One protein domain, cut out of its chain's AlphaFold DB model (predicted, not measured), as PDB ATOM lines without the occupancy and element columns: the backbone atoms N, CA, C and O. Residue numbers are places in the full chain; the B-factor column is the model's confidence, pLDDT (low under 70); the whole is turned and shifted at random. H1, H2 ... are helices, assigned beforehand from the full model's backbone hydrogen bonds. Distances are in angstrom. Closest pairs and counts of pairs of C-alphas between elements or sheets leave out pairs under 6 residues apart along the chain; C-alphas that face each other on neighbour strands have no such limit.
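What this domain is: This is residues 8 to 50 of the 559 residues of the protein "Phage terminase, large subunit, PBSX family" of Eggerthella lenta (strain ATCC 25559 / DSM 2243 / CCUG 17323 / JCM 9979 / KCTC 3265 / NCTC 11813 / VPI 0255 / 1899 B) (UniProt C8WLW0). Three short helices make a small rounded cluster, their centres in a triangle: H1 and H2 run opposite ways and make a V at a steep tilt, closest where H1 begins at Asn 8 and H2 ends at Ala 29, while H3, the longest, packs on H2 about perpendicular to it, with H1 and H3 near each other. The 43 printed residues hold three named helices, in the order H1, H2, H3, and no named strand; the class is all helix. The whole is compact, with a radius of gyration of the C-alphas of 9.1 A and spans of 24 by 20 by 16 A.

How they stand to each other: Begin at H3, residues 37 to 48, which touches H2, residues 22 to 29, about perpendicular at 84 degrees; their closest C-alphas, of Asp 41 and Arg 23, are 5.4 A apart. H2 also touches H1, residues 8 to 17, at a steep tilt of 48 degrees, opposite ways; look at the closest C-alphas, of Ala 29 and Asn 8, 5.1 A apart. H1 and H3 are near each other. In H1, H2 and H3 every O i to N i+4 pair is within hydrogen-bond range.

Where its parts are: Find C-alpha 37 at (19.213, -19.233, -0.250); from there H3 runs 16.5 A to C-alpha 48 at (17.968, -30.446, -12.299). H1 runs 14.1 A from C-alpha 8 at (8.229, -22.799, -14.575), and H2 runs 10.5 A.

The domain as a whole: The C-alphas of Ala 17 and Asn 34, the two farthest apart, are 23.8 A apart. The printed part has no cut; the link H1 to H2 is tight and H2 to H3 short. Look for pLDDT under 70 at residues 18 to 19.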
ATOM      1  N   ASN A   8       7.109 -23.239 -15.414       91.81
ATOM      2  CA  ASN A   8       8.229 -22.799 -14.575       91.81
ATOM      3  C   ASN A   8       9.488 -23.654 -14.789       91.81
ATOM      4  O   ASN A   8      10.596 -23.138 -14.688       91.81
ATOM      5  N   GLN A   9       9.348 -24.942 -15.115       92.38
ATOM      6  CA  GLN A   9      10.494 -25.798 -15.434       92.38
ATOM      7  C   GLN A   9      11.143 -25.393 -16.761       92.38
ATOM      8  O   GLN A   9      12.365 -25.333 -16.840       92.38
ATOM      9  N   GLU A  10      10.346 -25.049 -17.773       89.94
ATOM     10  CA  GLU A  10      10.864 -24.529 -19.044       89.94
ATOM     11  C   GLU A  10      11.538 -23.159 -18.855       89.94
ATOM     12  O   GLU A  10      12.654 -22.950 -19.328       89.94
ATOM     13  N   LEU A  11      10.923 -22.248 -18.087       87.56
ATOM     14  CA  LEU A  11      11.525 -20.950 -17.751       87.56
ATOM     15  C   LEU A  11      12.846 -21.110 -16.987       87.56
ATOM     16  O   LEU A  11      13.809 -20.391 -17.263       87.56
ATOM     17  N   TYR A  12      12.916 -22.075 -16.067       90.81
ATOM     18  CA  TYR A  12      14.148 -22.431 -15.369       90.81
ATOM     19  C   TYR A  12      15.233 -22.893 -16.354       90.81
ATOM     20  O   TYR A  12      16.345 -22.363 -16.327       90.81
ATOM     21  N   CYS A  13      14.907 -23.818 -17.266       85.81
ATOM     22  CA  CYS A  13      15.841 -24.314 -18.282       85.81
ATOM     23  C   CYS A  13      16.363 -23.191 -19.194       85.81
ATOM     24  O   CYS A  13      17.566 -23.092 -19.431       85.81
ATOM     25  N   GLN A  14      15.485 -22.294 -19.646       78.88
ATOM     26  CA  GLN A  14      15.859 -21.152 -20.485       78.88
ATOM     27  C   GLN A  14      16.716 -20.118 -19.741       78.88
ATOM     28  O   GLN A  14      17.579 -19.485 -20.345       78.88
ATOM     29  N   ALA A  15      16.484 -19.912 -18.442       75.62
ATOM     30  CA  ALA A  15      17.311 -19.035 -17.616       75.62
ATOM     31  C   ALA A  15      18.710 -19.634 -17.389       75.62
ATOM     32  O   ALA A  15      19.710 -18.920 -17.474       75.62
ATOM     33  N   ARG A  16      18.803 -20.953 -17.169       86.00
ATOM     34  CA  ARG A  16      20.083 -21.674 -17.079       86.00
ATOM     35  C   ARG A  16      20.871 -21.617 -18.389       86.00
ATOM     36  O   ARG A  16      22.060 -21.321 -18.339       86.00
ATOM     37  N   ALA A  17      20.211 -21.807 -19.534       72.38
ATOM     38  CA  ALA A  17      20.832 -21.692 -20.859       72.38
ATOM     39  C   ALA A  17      21.350 -20.268 -21.162       72.38
ATOM     40  O   ALA A  17      22.332 -20.103 -21.875       72.38
ATOM     41  N   ARG A  18      20.744 -19.234 -20.560       69.38
ATOM     42  CA  ARG A  18      21.203 -17.832 -20.619       69.38
ATOM     43  C   ARG A  18      22.366 -17.507 -19.667       69.38
ATOM     44  O   ARG A  18      22.766 -16.350 -19.574       69.38
ATOM     45  N   GLY A  19      22.903 -18.496 -18.950       59.59
ATOM     46  CA  GLY A  19      24.080 -18.336 -18.088       59.59
ATOM     47  C   GLY A  19      23.785 -17.948 -16.636       59.59
ATOM     48  O   GLY A  19      24.714 -17.657 -15.883       59.59
ATOM     49  N   LEU A  20      22.520 -17.958 -16.192       74.56
ATOM     50  CA  LEU A  20      22.200 -17.710 -14.783       74.56
ATOM     51  C   LEU A  20      22.608 -18.913 -13.916       74.56
ATOM     52  O   LEU A  20      22.441 -20.067 -14.316       74.56
ATOM     53  N   SER A  21      23.086 -18.655 -12.694       74.88
ATOM     54  CA  SER A  21      23.341 -19.708 -11.700       74.88
ATOM     55  C   SER A  21      22.045 -20.426 -11.298       74.88
ATOM     56  O   SER A  21      20.961 -19.849 -11.401       74.88
ATOM     57  N   GLN A  22      22.148 -21.665 -10.800       78.38
ATOM     58  CA  GLN A  22      20.999 -22.480 -10.364       78.38
ATOM     59  C   GLN A  22      20.041 -21.703  -9.450       78.38
ATOM     60  O   GLN A  22      18.844 -21.623  -9.721       78.38
ATOM     61  N   ARG A  23      20.580 -21.028  -8.427       82.88
ATOM     62  CA  ARG A  23      19.804 -20.200  -7.493       82.88
ATOM     63  C   ARG A  23      19.031 -19.080  -8.188       82.88
ATOM     64  O   ARG A  23      17.841 -18.896  -7.937       82.88
ATOM     65  N   ARG A  24      19.703 -18.317  -9.060       77.56
ATOM     66  CA  ARG A  24      19.113 -17.161  -9.756       77.56
ATOM     67  C   ARG A  24      18.067 -17.603 -10.781       77.56
ATOM     68  O   ARG A  24      16.992 -17.015 -10.830       77.56
ATOM     69  N   ALA A  25      18.346 -18.669 -11.530       83.25
ATOM     70  CA  ALA A  25      17.391 -19.271 -12.457       83.25
ATOM     71  C   ALA A  25      16.143 -19.785 -11.721       83.25
ATOM     72  O   ALA A  25      15.023 -19.554 -12.172       83.25
ATOM     73  N   TYR A  26      16.318 -20.404 -10.548       88.81
ATOM     74  CA  TYR A  26      15.203 -20.884  -9.734       88.81
ATOM     75  C   TYR A  26      14.349 -19.737  -9.196       88.81
ATOM     76  O   TYR A  26      13.130 -19.773  -9.335       88.81
ATOM     77  N   ARG A  27      14.963 -18.686  -8.634       85.81
ATOM     78  CA  ARG A  27      14.221 -17.505  -8.159       85.81
ATOM     79  C   ARG A  27      13.475 -16.797  -9.293       85.81
ATOM     80  O   ARG A  27      12.340 -16.383  -9.092       85.81
ATOM     81  N   SER A  28      14.070 -16.719 -10.485       84.50
ATOM     82  CA  SER A  28      13.417 -16.138 -11.664       84.50
ATOM     83  C   SER A  28      12.221 -16.963 -12.145       84.50
ATOM     84  O   SER A  28      11.219 -16.392 -12.562       84.50
ATOM     85  N   ALA A  29      12.319 -18.293 -12.113       88.38
ATOM     86  CA  ALA A  29      11.263 -19.188 -12.580       88.38
ATOM     87  C   ALA A  29      10.165 -19.439 -11.530       88.38
ATOM     88  O   ALA A  29       9.035 -19.781 -11.875       88.38
ATOM     89  N   TYR A  30      10.483 -19.259 -10.247       90.31
ATOM     90  CA  TYR A  30       9.578 -19.450  -9.114       90.31
ATOM     91  C   TYR A  30       9.556 -18.195  -8.223       90.31
ATOM     92  O   TYR A  30       9.981 -18.254  -7.065       90.31
ATOM     93  N   PRO A  31       9.023 -17.058  -8.718       82.31
ATOM     94  CA  PRO A  31       9.100 -15.763  -8.030       82.31
ATOM     95  C   PRO A  31       8.351 -15.730  -6.690       82.31
ATOM     96  O   PRO A  31       8.663 -14.922  -5.825       82.31
ATOM     97  N   LYS A  32       7.390 -16.639  -6.481       83.25
ATOM     98  CA  LYS A  32       6.641 -16.785  -5.218       83.25
ATOM     99  C   LYS A  32       7.392 -17.598  -4.145       83.25
ATOM    100  O   LYS A  32       6.828 -17.904  -3.097       83.25
ATOM    101  N   CYS A  33       8.631 -18.024  -4.404       79.38
ATOM    102  CA  CYS A  33       9.413 -18.828  -3.466       79.38
ATOM    103  C   CYS A  33      10.152 -17.947  -2.441       79.38
ATOM    104  O   CYS A  33      11.255 -17.468  -2.696       79.38
ATOM    105  N   ASN A  34       9.587 -17.826  -1.238       80.12
ATOM    106  CA  ASN A  34      10.169 -17.058  -0.124       80.12
ATOM    107  C   ASN A  34      11.149 -17.879   0.743       80.12
ATOM    108  O   ASN A  34      11.265 -17.661   1.945       80.12
ATOM    109  N   SER A  35      11.824 -18.876   0.162       86.00
ATOM    110  CA  SER A  35      12.780 -19.720   0.893       86.00
ATOM    111  C   SER A  35      14.154 -19.048   1.035       86.00
ATOM    112  O   SER A  35      14.542 -18.208   0.216       86.00
ATOM    113  N   THR A  36      14.905 -19.454   2.064       86.75
ATOM    114  CA  THR A  36      16.310 -19.063   2.252       86.75
ATOM    115  C   THR A  36      17.170 -19.541   1.083       86.75
ATOM    116  O   THR A  36      16.816 -20.496   0.390       86.75
ATOM    117  N   ASP A  37      18.315 -18.901   0.862       79.44
ATOM    118  CA  ASP A  37      19.213 -19.233  -0.250       79.44
ATOM    119  C   ASP A  37      19.655 -20.704  -0.253       79.44
ATOM    120  O   ASP A  37      19.567 -21.356  -1.290       79.44
ATOM    121  N   ALA A  38      20.000 -21.261   0.913       78.44
ATOM    122  CA  ALA A  38      20.358 -22.675   1.048       78.44
ATOM    123  C   ALA A  38      19.200 -23.620   0.664       78.44
ATOM    124  O   ALA A  38      19.402 -24.647   0.016       78.44
ATOM    125  N   ALA A  39      17.962 -23.258   1.015       80.56
ATOM    126  CA  ALA A  39      16.783 -24.034   0.647       80.56
ATOM    127  C   ALA A  39      16.442 -23.902  -0.848       80.56
ATOM    128  O   ALA A  39      15.947 -24.858  -1.449       80.56
ATOM    129  N   VAL A  40      16.706 -22.746  -1.466       84.81
ATOM    130  CA  VAL A  40      16.560 -22.554  -2.917       84.81
ATOM    131  C   VAL A  40      17.604 -23.364  -3.681       84.81
ATOM    132  O   VAL A  40      17.248 -23.998  -4.669       84.81
ATOM    133  N   ASP A  41      18.849 -23.419  -3.211       73.38
ATOM    134  CA  ASP A  41      19.899 -24.235  -3.834       73.38
ATOM    135  C   ASP A  41      19.554 -25.723  -3.807       73.38
ATOM    136  O   ASP A  41      19.647 -26.401  -4.829       73.38
ATOM    137  N   ALA A  42      19.071 -26.226  -2.665       78.94
ATOM    138  CA  ALA A  42      18.617 -27.610  -2.549       78.94
ATOM    139  C   ALA A  42      17.451 -27.910  -3.511       78.94
ATOM    140  O   ALA A  42      17.434 -28.950  -4.172       78.94
ATOM    141  N   LYS A  43      16.492 -26.981  -3.639       84.94
ATOM    142  CA  LYS A  43      15.359 -27.105  -4.572       84.94
ATOM    143  C   LYS A  43      15.797 -27.054  -6.037       84.94
ATOM    144  O   LYS A  43      15.318 -27.864  -6.824       84.94
ATOM    145  N   ALA A  44      16.713 -26.158  -6.397       83.44
ATOM    146  CA  ALA A  44      17.256 -26.044  -7.750       83.44
ATOM    147  C   ALA A  44      18.075 -27.283  -8.141       83.44
ATOM    148  O   ALA A  44      17.885 -27.835  -9.223       83.44
ATOM    149  N   CYS A  45      18.898 -27.794  -7.222       83.06
ATOM    150  CA  CYS A  45      19.648 -29.035  -7.402       83.06
ATOM    151  C   CYS A  45      18.712 -30.239  -7.603       83.06
ATOM    152  O   CYS A  45      18.892 -31.031  -8.527       83.06
ATOM    153  N   ASN A  46      17.656 -30.357  -6.792       83.75
ATOM    154  CA  ASN A  46      16.655 -31.413  -6.962       83.75
ATOM    155  C   ASN A  46      15.840 -31.258  -8.255       83.75
ATOM    156  O   ASN A  46      15.412 -32.262  -8.826       83.75
ATOM    157  N   LEU A  47      15.639 -30.028  -8.732       87.44
ATOM    158  CA  LEU A  47      14.948 -29.762  -9.988       87.44
ATOM    159  C   LEU A  47      15.767 -30.238 -11.196       87.44
ATOM    160  O   LEU A  47      15.210 -30.894 -12.071       87.44
ATOM    161  N   GLU A  48      17.078 -29.983 -11.220       85.56
ATOM    162  CA  GLU A  48      17.968 -30.446 -12.299       85.56
ATOM    163  C   GLU A  48      18.159 -31.969 -12.316       85.56
ATOM    164  O   GLU A  48      18.374 -32.541 -13.380       85.56
ATOM    165  N   LYS A  49      18.000 -32.652 -11.174       83.62
ATOM    166  CA  LYS A  49      18.012 -34.127 -11.104       83.62
ATOM    167  C   LYS A  49      16.799 -34.784 -11.766       83.62
ATOM    168  O   LYS A  49      16.827 -35.984 -12.034       83.62
ATOM    169  N   GLN A  50      15.722 -34.042 -12.030       88.12
ATOM    170  CA  GLN A  50      14.574 -34.598 -12.741       88.12
ATOM    171  C   GLN A  50      14.960 -34.879 -14.193       88.12
ATOM    172  O   GLN A  50      15.324 -33.960 -14.925       88.12
TER     173      GLN A  50